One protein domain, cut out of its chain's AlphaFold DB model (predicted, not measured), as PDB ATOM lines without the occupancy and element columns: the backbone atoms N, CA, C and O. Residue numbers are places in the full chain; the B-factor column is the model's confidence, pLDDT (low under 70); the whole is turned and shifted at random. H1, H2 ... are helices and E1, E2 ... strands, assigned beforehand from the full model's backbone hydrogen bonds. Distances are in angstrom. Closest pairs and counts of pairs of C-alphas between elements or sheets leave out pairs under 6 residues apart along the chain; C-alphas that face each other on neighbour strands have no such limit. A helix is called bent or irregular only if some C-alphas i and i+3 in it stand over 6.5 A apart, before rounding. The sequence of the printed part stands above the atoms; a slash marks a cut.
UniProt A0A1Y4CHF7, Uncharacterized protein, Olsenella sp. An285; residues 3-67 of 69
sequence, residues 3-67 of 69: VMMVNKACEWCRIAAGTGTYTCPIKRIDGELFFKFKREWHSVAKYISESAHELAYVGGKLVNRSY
ATOM      1  N   VAL A   3     253.292 263.341 291.999       97.69
ATOM      2  CA  VAL A   3     252.832 262.947 293.330       97.69
ATOM      3  C   VAL A   3     251.930 264.063 293.843       97.69
ATOM      4  O   VAL A   3     252.347 265.211 293.966       97.69
ATOM      5  N   MET A   4     250.674 263.721 294.106       97.25
ATOM      6  CA  MET A   4     249.646 264.665 294.551       97.25
ATOM      7  C   MET A   4     249.445 264.638 296.066       97.25
ATOM      8  O   MET A   4     248.976 265.605 296.657       97.25
ATOM      9  N   MET A   5     249.745 263.504 296.695       96.62
ATOM     10  CA  MET A   5     249.537 263.305 298.123       96.62
ATOM     11  C   MET A   5     250.538 262.292 298.658       96.62
ATOM     12  O   MET A   5     250.743 261.255 298.027       96.62
ATOM     13  N   VAL A   6     251.088 262.537 299.843       97.62
ATOM     14  CA  VAL A   6     251.944 261.583 300.555       97.62
ATOM     15  C   VAL A   6     251.322 261.235 301.900       97.62
ATOM     16  O   VAL A   6     251.230 262.063 302.795       97.62
ATOM     17  N   ASN A   7     250.916 259.989 302.082       96.69
ATOM     18  CA  ASN A   7     250.489 259.473 303.369       96.69
ATOM     19  C   ASN A   7     251.682 258.822 304.086       96.69
ATOM     20  O   ASN A   7     251.961 257.637 303.909       96.69
ATOM     21  N   LYS A   8     252.378 259.611 304.910       93.44
ATOM     22  CA  LYS A   8     253.478 259.145 305.768       93.44
ATOM     23  C   LYS A   8     252.971 258.247 306.907       93.44
ATOM     24  O   LYS A   8     253.728 257.418 307.387       93.44
ATOM     25  N   ALA A   9     251.711 258.390 307.327       92.56
ATOM     26  CA  ALA A   9     251.117 257.594 308.407       92.56
ATOM     27  C   ALA A   9     250.791 256.146 307.999       92.56
ATOM     28  O   ALA A   9     250.831 255.252 308.838       92.56
ATOM     29  N   CYS A  10     250.459 255.918 306.728       94.31
ATOM     30  CA  CYS A  10     250.099 254.601 306.191       94.31
ATOM     31  C   CYS A  10     251.046 254.123 305.080       94.31
ATOM     32  O   CYS A  10     250.721 253.172 304.376       94.31
ATOM     33  N   GLU A  11     252.175 254.807 304.889       95.75
ATOM     34  CA  GLU A  11     253.238 254.441 303.946       95.75
ATOM     35  C   GLU A  11     252.778 254.257 302.486       95.75
ATOM     36  O   GLU A  11     253.178 253.327 301.779       95.75
ATOM     37  N   TRP A  12     252.018 255.225 301.965       97.62
ATOM     38  CA  TRP A  12     251.695 255.295 300.535       97.62
ATOM     39  C   TRP A  12     251.631 256.730 300.009       97.62
ATOM     40  O   TRP A  12     251.526 257.687 300.764       97.62
ATOM     41  N   CYS A  13     251.666 256.906 298.692       97.62
ATOM     42  CA  CYS A  13     251.406 258.176 298.025       97.62
ATOM     43  C   CYS A  13     250.407 257.997 296.884       97.62
ATOM     44  O   CYS A  13     250.294 256.919 296.297       97.62
ATOM     45  N   ARG A  14     249.686 259.064 296.546       97.88
ATOM     46  CA  ARG A  14     248.831 259.111 295.361       97.88
ATOM     47  C   ARG A  14     249.568 259.830 294.246       97.88
ATOM     48  O   ARG A  14     250.017 260.961 294.440       97.88
ATOM     49  N   ILE A  15     249.658 259.192 293.087       97.69
ATOM     50  CA  ILE A  15     250.295 259.760 291.901       97.69
ATOM     51  C   ILE A  15     249.299 259.887 290.756       97.69
ATOM     52  O   ILE A  15     248.464 259.007 290.570       97.69
ATOM     53  N   ALA A  16     249.439 260.933 289.949       97.00
ATOM     54  CA  ALA A  16     248.857 261.024 288.618       97.00
ATOM     55  C   ALA A  16     249.914 260.633 287.573       97.00
ATOM     56  O   ALA A  16     251.040 261.148 287.560       97.00
ATOM     57  N   ALA A  17     249.576 259.701 286.687       94.81
ATOM     58  CA  ALA A  17     250.457 259.239 285.625       94.81
ATOM     59  C   ALA A  17     249.645 258.904 284.374       94.81
ATOM     60  O   ALA A  17     248.916 257.920 284.393       94.81
ATOM     61  N   GLY A  18     249.822 259.688 283.301       88.62
ATOM     62  CA  GLY A  18     249.327 259.439 281.937       88.62
ATOM     63  C   GLY A  18     247.853 259.037 281.840       88.62
ATOM     64  O   GLY A  18     246.998 259.857 281.541       88.62
ATOM     65  N   THR A  19     247.587 257.756 282.082       89.25
ATOM     66  CA  THR A  19     246.297 257.070 281.984       89.25
ATOM     67  C   THR A  19     245.443 257.102 283.252       89.25
ATOM     68  O   THR A  19     244.308 256.640 283.213       89.25
ATOM     69  N   GLY A  20     245.950 257.580 284.392       95.12
ATOM     70  CA  GLY A  20     245.135 257.607 285.604       95.12
ATOM     71  C   GLY A  20     245.852 258.024 286.878       95.12
ATOM     72  O   GLY A  20     246.970 258.543 286.868       95.12
ATOM     73  N   THR A  21     245.159 257.783 287.989       97.00
ATOM     74  CA  THR A  21     245.646 258.035 289.345       97.00
ATOM     75  C   THR A  21     245.863 256.709 290.060       97.00
ATOM     76  O   THR A  21     245.015 255.823 289.996       97.00
ATOM     77  N   TYR A  22     246.990 256.577 290.752       97.31
ATOM     78  CA  TYR A  22     247.403 255.334 291.394       97.31
ATOM     79  C   TYR A  22     247.812 255.590 292.839       97.31
ATOM     80  O   TYR A  22     248.413 256.620 293.149       97.31
ATOM     81  N   THR A  23     247.517 254.629 293.711       97.81
ATOM     82  CA  THR A  23     248.083 254.573 295.059       97.81
ATOM     83  C   THR A  23     249.315 253.681 295.019       97.81
ATOM     84  O   THR A  23     249.233 252.514 294.637       97.81
ATOM     85  N   CYS A  24     250.457 254.238 295.393       97.81
ATOM     86  CA  CYS A  24     251.750 253.571 295.360       97.81
ATOM     87  C   CYS A  24     252.304 253.462 296.782       97.81
ATOM     88  O   CYS A  24     252.233 254.445 297.516       97.81
ATOM     89  N   PRO A  25     252.883 252.319 297.183       98.00
ATOM     90  CA  PRO A  25     253.577 252.238 298.461       98.00
ATOM     91  C   PRO A  25     254.814 253.137 298.432       98.00
ATOM     92  O   PRO A  25     255.458 253.276 297.381       98.00
ATOM     93  N   ILE A  26     255.156 253.718 299.580       97.62
ATOM     94  CA  ILE A  26     256.389 254.492 299.760       97.62
ATOM     95  C   ILE A  26     257.336 253.789 300.721       97.62
ATOM     96  O   ILE A  26     256.926 252.951 301.516       97.62
ATOM     97  N   LYS A  27     258.614 254.146 300.655       96.25
ATOM     98  CA  LYS A  27     259.608 253.797 301.670       96.25
ATOM     99  C   LYS A  27     260.700 254.853 301.715       96.25
ATOM    100  O   LYS A  27     260.828 255.646 300.781       96.25
ATOM    101  N   ARG A  28     261.519 254.824 302.764       95.31
ATOM    102  CA  ARG A  28     262.763 255.598 302.805       95.31
ATOM    103  C   ARG A  28     263.933 254.781 302.261       95.31
ATOM    104  O   ARG A  28     264.051 253.596 302.567       95.31
ATOM    105  N   ILE A  29     264.774 255.413 301.453       94.25
ATOM    106  CA  ILE A  29     266.063 254.896 300.983       94.25
ATOM    107  C   ILE A  29     267.061 256.020 301.233       94.25
ATOM    108  O   ILE A  29     266.830 257.131 300.769       94.25
ATOM    109  N   ASP A  30     268.093 255.762 302.036       93.81
ATOM    110  CA  ASP A  30     269.128 256.751 302.376       93.81
ATOM    111  C   ASP A  30     268.567 258.090 302.901       93.81
ATOM    112  O   ASP A  30     269.076 259.169 302.625       93.81
ATOM    113  N   GLY A  31     267.470 258.023 303.665       91.44
ATOM    114  CA  GLY A  31     266.787 259.191 304.234       91.44
ATOM    115  C   GLY A  31     265.749 259.844 303.313       91.44
ATOM    116  O   GLY A  31     264.835 260.502 303.814       91.44
ATOM    117  N   GLU A  32     265.792 259.587 302.007       94.19
ATOM    118  CA  GLU A  32     264.862 260.139 301.021       94.19
ATOM    119  C   GLU A  32     263.624 259.260 300.814       94.19
ATOM    120  O   GLU A  32     263.672 258.036 300.933       94.19
ATOM    121  N   LEU A  33     262.488 259.883 300.492       95.56
ATOM    122  CA  LEU A  33     261.227 259.181 300.261       95.56
ATOM    123  C   LEU A  33     261.119 258.729 298.798       95.56
ATOM    124  O   LEU A  33     261.215 259.541 297.878       95.56
ATOM    125  N   PHE A  34     260.842 257.445 298.586       97.75
ATOM    126  CA  PHE A  34     260.622 256.848 297.271       97.75
ATOM    127  C   PHE A  34     259.250 256.194 297.194       97.75
ATOM    128  O   PHE A  34     258.783 255.636 298.182       97.75
ATOM    129  N   PHE A  35     258.636 256.189 296.012       97.62
ATOM    130  CA  PHE A  35     257.401 255.460 295.728       97.62
ATOM    131  C   PHE A  35     257.614 254.377 294.673       97.62
ATOM    132  O   PHE A  35     258.421 254.543 293.757       97.62
ATOM    133  N   LYS A  36     256.886 253.259 294.786       97.69
ATOM    134  CA  LYS A  36     256.974 252.161 293.816       97.69
ATOM    135  C   LYS A  36     255.929 252.311 292.719       97.69
ATOM    136  O   LYS A  36     254.732 252.215 292.985       97.69
ATOM    137  N   PHE A  37     256.368 252.441 291.474       96.88
ATOM    138  CA  PHE A  37     255.485 252.432 290.310       96.88
ATOM    139  C   PHE A  37     256.121 251.643 289.168       96.88
ATOM    140  O   PHE A  37     257.316 251.757 288.917       96.88
ATOM    141  N   LYS A  38     255.326 250.789 288.506       94.69
ATOM    142  CA  LYS A  38     255.793 249.878 287.441       94.69
ATOM    143  C   LYS A  38     257.059 249.083 287.817       94.69
ATOM    144  O   LYS A  38     257.947 248.892 287.003       94.69
ATOM    145  N   ARG A  39     257.094 248.571 289.057       95.12
ATOM    146  CA  ARG A  39     258.188 247.767 289.654       95.12
ATOM    147  C   ARG A  39     259.487 248.527 289.949       95.12
ATOM    148  O   ARG A  39     260.388 247.920 290.518       95.12
ATOM    149  N   GLU A  40     259.539 249.827 289.694       96.50
ATOM    150  CA  GLU A  40     260.691 250.684 289.973       96.50
ATOM    151  C   GLU A  40     260.413 251.636 291.141       96.50
ATOM    152  O   GLU A  40     259.256 251.955 291.433       96.50
ATOM    153  N   TRP A  41     261.480 252.070 291.816       97.56
ATOM    154  CA  TRP A  41     261.424 253.069 292.881       97.56
ATOM    155  C   TRP A  41     261.772 254.446 292.322       97.56
ATOM    156  O   TRP A  41     262.823 254.626 291.717       97.56
ATOM    157  N   HIS A  42     260.898 255.417 292.567       97.38
ATOM    158  CA  HIS A  42     261.014 256.786 292.069       97.38
ATOM    159  C   HIS A  42     261.077 257.764 293.240       97.38
ATOM    160  O   HIS A  42     260.302 257.623 294.186       97.38
ATOM    161  N   SER A  43     261.975 258.750 293.190       96.81
ATOM    162  CA  SER A  43     262.095 259.770 294.245       96.81
ATOM    163  C   SER A  43     260.829 260.625 294.308       96.81
ATOM    164  O   SER A  43     260.402 261.189 293.302       96.81
ATOM    165  N   VAL A  44     260.227 260.744 295.493       96.62
ATOM    166  CA  VAL A  44     259.052 261.598 295.714       96.62
ATOM    167  C   VAL A  44     259.413 263.058 295.474       96.62
ATOM    168  O   VAL A  44     258.668 263.741 294.781       96.62
ATOM    169  N   ALA A  45     260.572 263.517 295.954       95.19
ATOM    170  CA  ALA A  45     261.012 264.906 295.810       95.19
ATOM    171  C   ALA A  45     261.090 265.357 294.340       95.19
ATOM    172  O   ALA A  45     260.763 266.494 294.024       95.19
ATOM    173  N   LYS A  46     261.452 264.448 293.425       96.31
ATOM    174  CA  LYS A  46     261.526 264.733 291.983       96.31
ATOM    175  C   LYS A  46     260.156 264.918 291.318       96.31
ATOM    176  O   LYS A  46     260.068 265.555 290.272       96.31
ATOM    177  N   TYR A  47     259.107 264.312 291.869       96.62
ATOM    178  CA  TYR A  47     257.788 264.242 291.234       96.62
ATOM    179  C   TYR A  47     256.676 264.905 292.053       96.62
ATOM    180  O   TYR A  47     255.534 264.927 291.596       96.62
ATOM    181  N   ILE A  48     256.965 265.410 293.252       96.94
ATOM    182  CA  ILE A  48     255.983 266.056 294.122       96.94
ATOM    183  C   ILE A  48     255.451 267.344 293.491       96.94
ATOM    184  O   ILE A  48     256.206 268.149 292.956       96.94
ATOM    185  N   SER A  49     254.130 267.509 293.513       95.94
ATOM    186  CA  SER A  49     253.486 268.753 293.099       95.94
ATOM    187  C   SER A  49     253.707 269.843 294.147       95.94
ATOM    188  O   SER A  49     253.683 269.563 295.344       95.94
ATOM    189  N   GLU A  50     253.836 271.094 293.710       93.38
ATOM    190  CA  GLU A  50     253.906 272.262 294.601       93.38
ATOM    191  C   GLU A  50     252.677 272.388 295.513       93.38
ATOM    192  O   GLU A  50     252.782 272.856 296.643       93.38
ATOM    193  N   SER A  51     251.513 271.927 295.047       94.00
ATOM    194  CA  SER A  51     250.260 271.914 295.809       94.00
ATOM    195  C   SER A  51     249.974 270.571 296.485       94.00
ATOM    196  O   SER A  51     248.850 270.322 296.921       94.00
ATOM    197  N   ALA A  52     250.960 269.672 296.568       95.75
ATOM    198  CA  ALA A  52     250.762 268.379 297.200       95.75
ATOM    199  C   ALA A  52     250.532 268.512 298.710       95.75
ATOM    200  O   ALA A  52     251.132 269.341 299.398       95.75
ATOM    201  N   HIS A  53     249.712 267.610 299.237       95.62
ATOM    202  CA  HIS A  53     249.454 267.502 300.668       95.62
ATOM    203  C   HIS A  53     250.078 266.237 301.255       95.62
ATOM    204  O   HIS A  53     250.317 265.248 300.560       95.62
ATOM    205  N   GLU A  54     250.314 266.241 302.558       96.38
ATOM    206  CA  GLU A  54     250.731 265.072 303.308       96.38
ATOM    207  C   GLU A  54     249.794 264.753 304.462       96.38
ATOM    208  O   GLU A  54     249.236 265.645 305.102       96.38
ATOM    209  N   LEU A  55     249.677 263.459 304.746       96.12
ATOM    210  CA  LEU A  55     249.078 262.946 305.962       96.12
ATOM    211  C   LEU A  55     250.191 262.375 306.842       96.12
ATOM    212  O   LEU A  55     250.836 261.392 306.469       96.12
ATOM    213  N   ALA A  56     250.441 263.005 307.986       94.06
ATOM    214  CA  ALA A  56     251.545 262.656 308.876       94.06
ATOM    215  C   ALA A  56     251.146 262.807 310.347       94.06
ATOM    216  O   ALA A  56     250.249 263.579 310.681       94.06
ATOM    217  N   TYR A  57     251.833 262.086 311.232       93.00
ATOM    218  CA  TYR A  57     251.722 262.315 312.668       93.00
ATOM    219  C   TYR A  57     252.650 263.458 313.085       93.00
ATOM    220  O   TYR A  57     253.862 263.380 312.893       93.00
ATOM    221  N   VAL A  58     252.088 264.509 313.681       90.69
ATOM    222  CA  VAL A  58     252.825 265.636 314.265       90.69
ATOM    223  C   VAL A  58     252.413 265.757 315.726       90.69
ATOM    224  O   VAL A  58     251.233 265.930 316.027       90.69
ATOM    225  N   GLY A  59     253.368 265.600 316.648       90.75
ATOM    226  CA  GLY A  59     253.081 265.623 318.089       90.75
ATOM    227  C   GLY A  59     252.030 264.587 318.515       90.75
ATOM    228  O   GLY A  59     251.167 264.889 319.334       90.75
ATOM    229  N   GLY A  60     252.039 263.401 317.897       92.50
ATOM    230  CA  GLY A  60     251.082 262.322 318.179       92.50
ATOM    231  C   GLY A  60     249.686 262.500 317.568       92.50
ATOM    232  O   GLY A  60     248.852 261.610 317.710       92.50
ATOM    233  N   LYS A  61     249.413 263.601 316.856       94.62
ATOM    234  CA  LYS A  61     248.142 263.821 316.149       94.62
ATOM    235  C   LYS A  61     248.313 263.628 314.651       94.62
ATOM    236  O   LYS A  61     249.289 264.096 314.072       94.62
ATOM    237  N   LEU A  62     247.346 262.962 314.027       95.12
ATOM    238  CA  LEU A  62     247.282 262.843 312.577       95.12
ATOM    239  C   LEU A  62     246.840 264.184 311.984       95.12
ATOM    240  O   LEU A  62     245.772 264.688 312.331       95.12
ATOM    241  N   VAL A  63     247.653 264.760 311.101       94.88
ATOM    242  CA  VAL A  63     247.372 266.046 310.454       94.88
ATOM    243  C   VAL A  63     247.434 265.915 308.938       94.88
ATOM    244  O   VAL A  63     248.265 265.177 308.408       94.88
ATOM    245  N   ASN A  64     246.560 266.655 308.254       94.94
ATOM    246  CA  ASN A  64     246.596 266.865 306.810       94.94
ATOM    247  C   ASN A  64     247.089 268.293 306.544       94.94
ATOM    248  O   ASN A  64     246.476 269.248 307.021       94.94
ATOM    249  N   ARG A  65     248.214 268.441 305.843       93.88
ATOM    250  CA  ARG A  65     248.864 269.739 305.586       93.88
ATOM    251  C   ARG A  65     249.589 269.736 304.245       93.88
ATOM    252  O   ARG A  65     249.691 268.695 303.613       93.88
ATOM    253  N   SER A  66     250.105 270.877 303.799       95.00
ATOM    254  CA  SER A  66     251.000 270.921 302.632       95.00
ATOM    255  C   SER A  66     252.234 270.043 302.852       95.00
ATOM    256  O   SER A  66     252.752 269.965 303.968       95.00
ATOM    257  N   TYR A  67     252.691 269.368 301.798       92.62
ATOM    258  CA  TYR A  67     253.850 268.485 301.873       92.62
ATOM    259  C   TYR A  67     255.099 269.264 302.298       92.62
ATOM    260  O   TYR A  67     255.447 270.281 301.702       92.62
TER     261      TYR A  67
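What this domain is: This is residues 3 to 67 of the 69 residues of an uncharacterized protein of Olsenella sp. An285 (UniProt A0A1Y4CHF7). The domain is one strongly twisted sheet of seven strands, with a short helix, H1, over one face. The meander E1 to E5, each strand the antiparallel neighbour of the one before, turns away at the bent strand E3, and the hairpin of E6 and E7 extends the sheet beyond E1 at the other side. The printed part has 65 residues, with E1, E2, E3, E4, E5, H1, E6 and E7 along the chain. The sheet is mixed, in the order E5 E4 E3 E2 E1 E6 E7, and the class is mostly strand. The whole is compact, with a radius of gyration of the C-alphas of 11.5 A and spans of 36, 25 and 18 A.

How they stand to each other: E1, residues 3 to 7, forms an antiparallel hairpin with E2, residues 12 to 17; N 7 and O 12 are 2.7 A apart. E2 forms a hairpin with E3, residues 20 to 29, where N 22 and O 15 are 2.8 A apart. E3 bends by 52 degrees at residue 23, and its pairing is staggered, with E2 over residues 20 to 25 and with E4, residues 32 to 37, over residues 26 to 29. E3 and E4 are a hairpin, with N 34 and O 27 at 2.8 A. E4 forms a hairpin with the edge strand E5, residues 40 to 43, with N 35 and O 42 at 2.9 A. H1, residues 44 to 47, is on the sheet at a height of 7.3 A, over none of the strands, but only just: 2 of its 4 C-alphas fall on E2. The closest C-alphas of H1 and E4 are those of Val 44 and Phe 34, 5.2 A apart. H1 is too short for any O i to N i+4 pair; its one O i to N i+3 pair is within hydrogen-bond range. E6, residues 48 to 58, bends by 99 degrees at residue 51 and is the parallel neighbour of E1, with N 55 and O 6 at 2.9 A. E6 forms a hairpin with the other edge strand, E7, residues 61 to 66, with N 54 and O 65 at 2.7 A. E7 and E5 are apart.

Where its parts are: E1 begins at C-alpha 3 (252.832, 262.947, 293.330). E3 is 26.1 A long and ends at C-alpha 29 (266.063, 254.896, 300.983). E6 is 20.4 A long, E4 16.2 A, and E2 and E7 15.5 A each. E7 ends at C-alpha 66 (251.000, 270.921, 302.632).

The domain as a whole: The two C-alphas farthest apart are those of Thr 19 and Gly 59, at 37.7 A. The printed part has no cut, and the links between its named elements are tight. The mean pLDDT of the printed part is 95.4, and no printed residue is under 70.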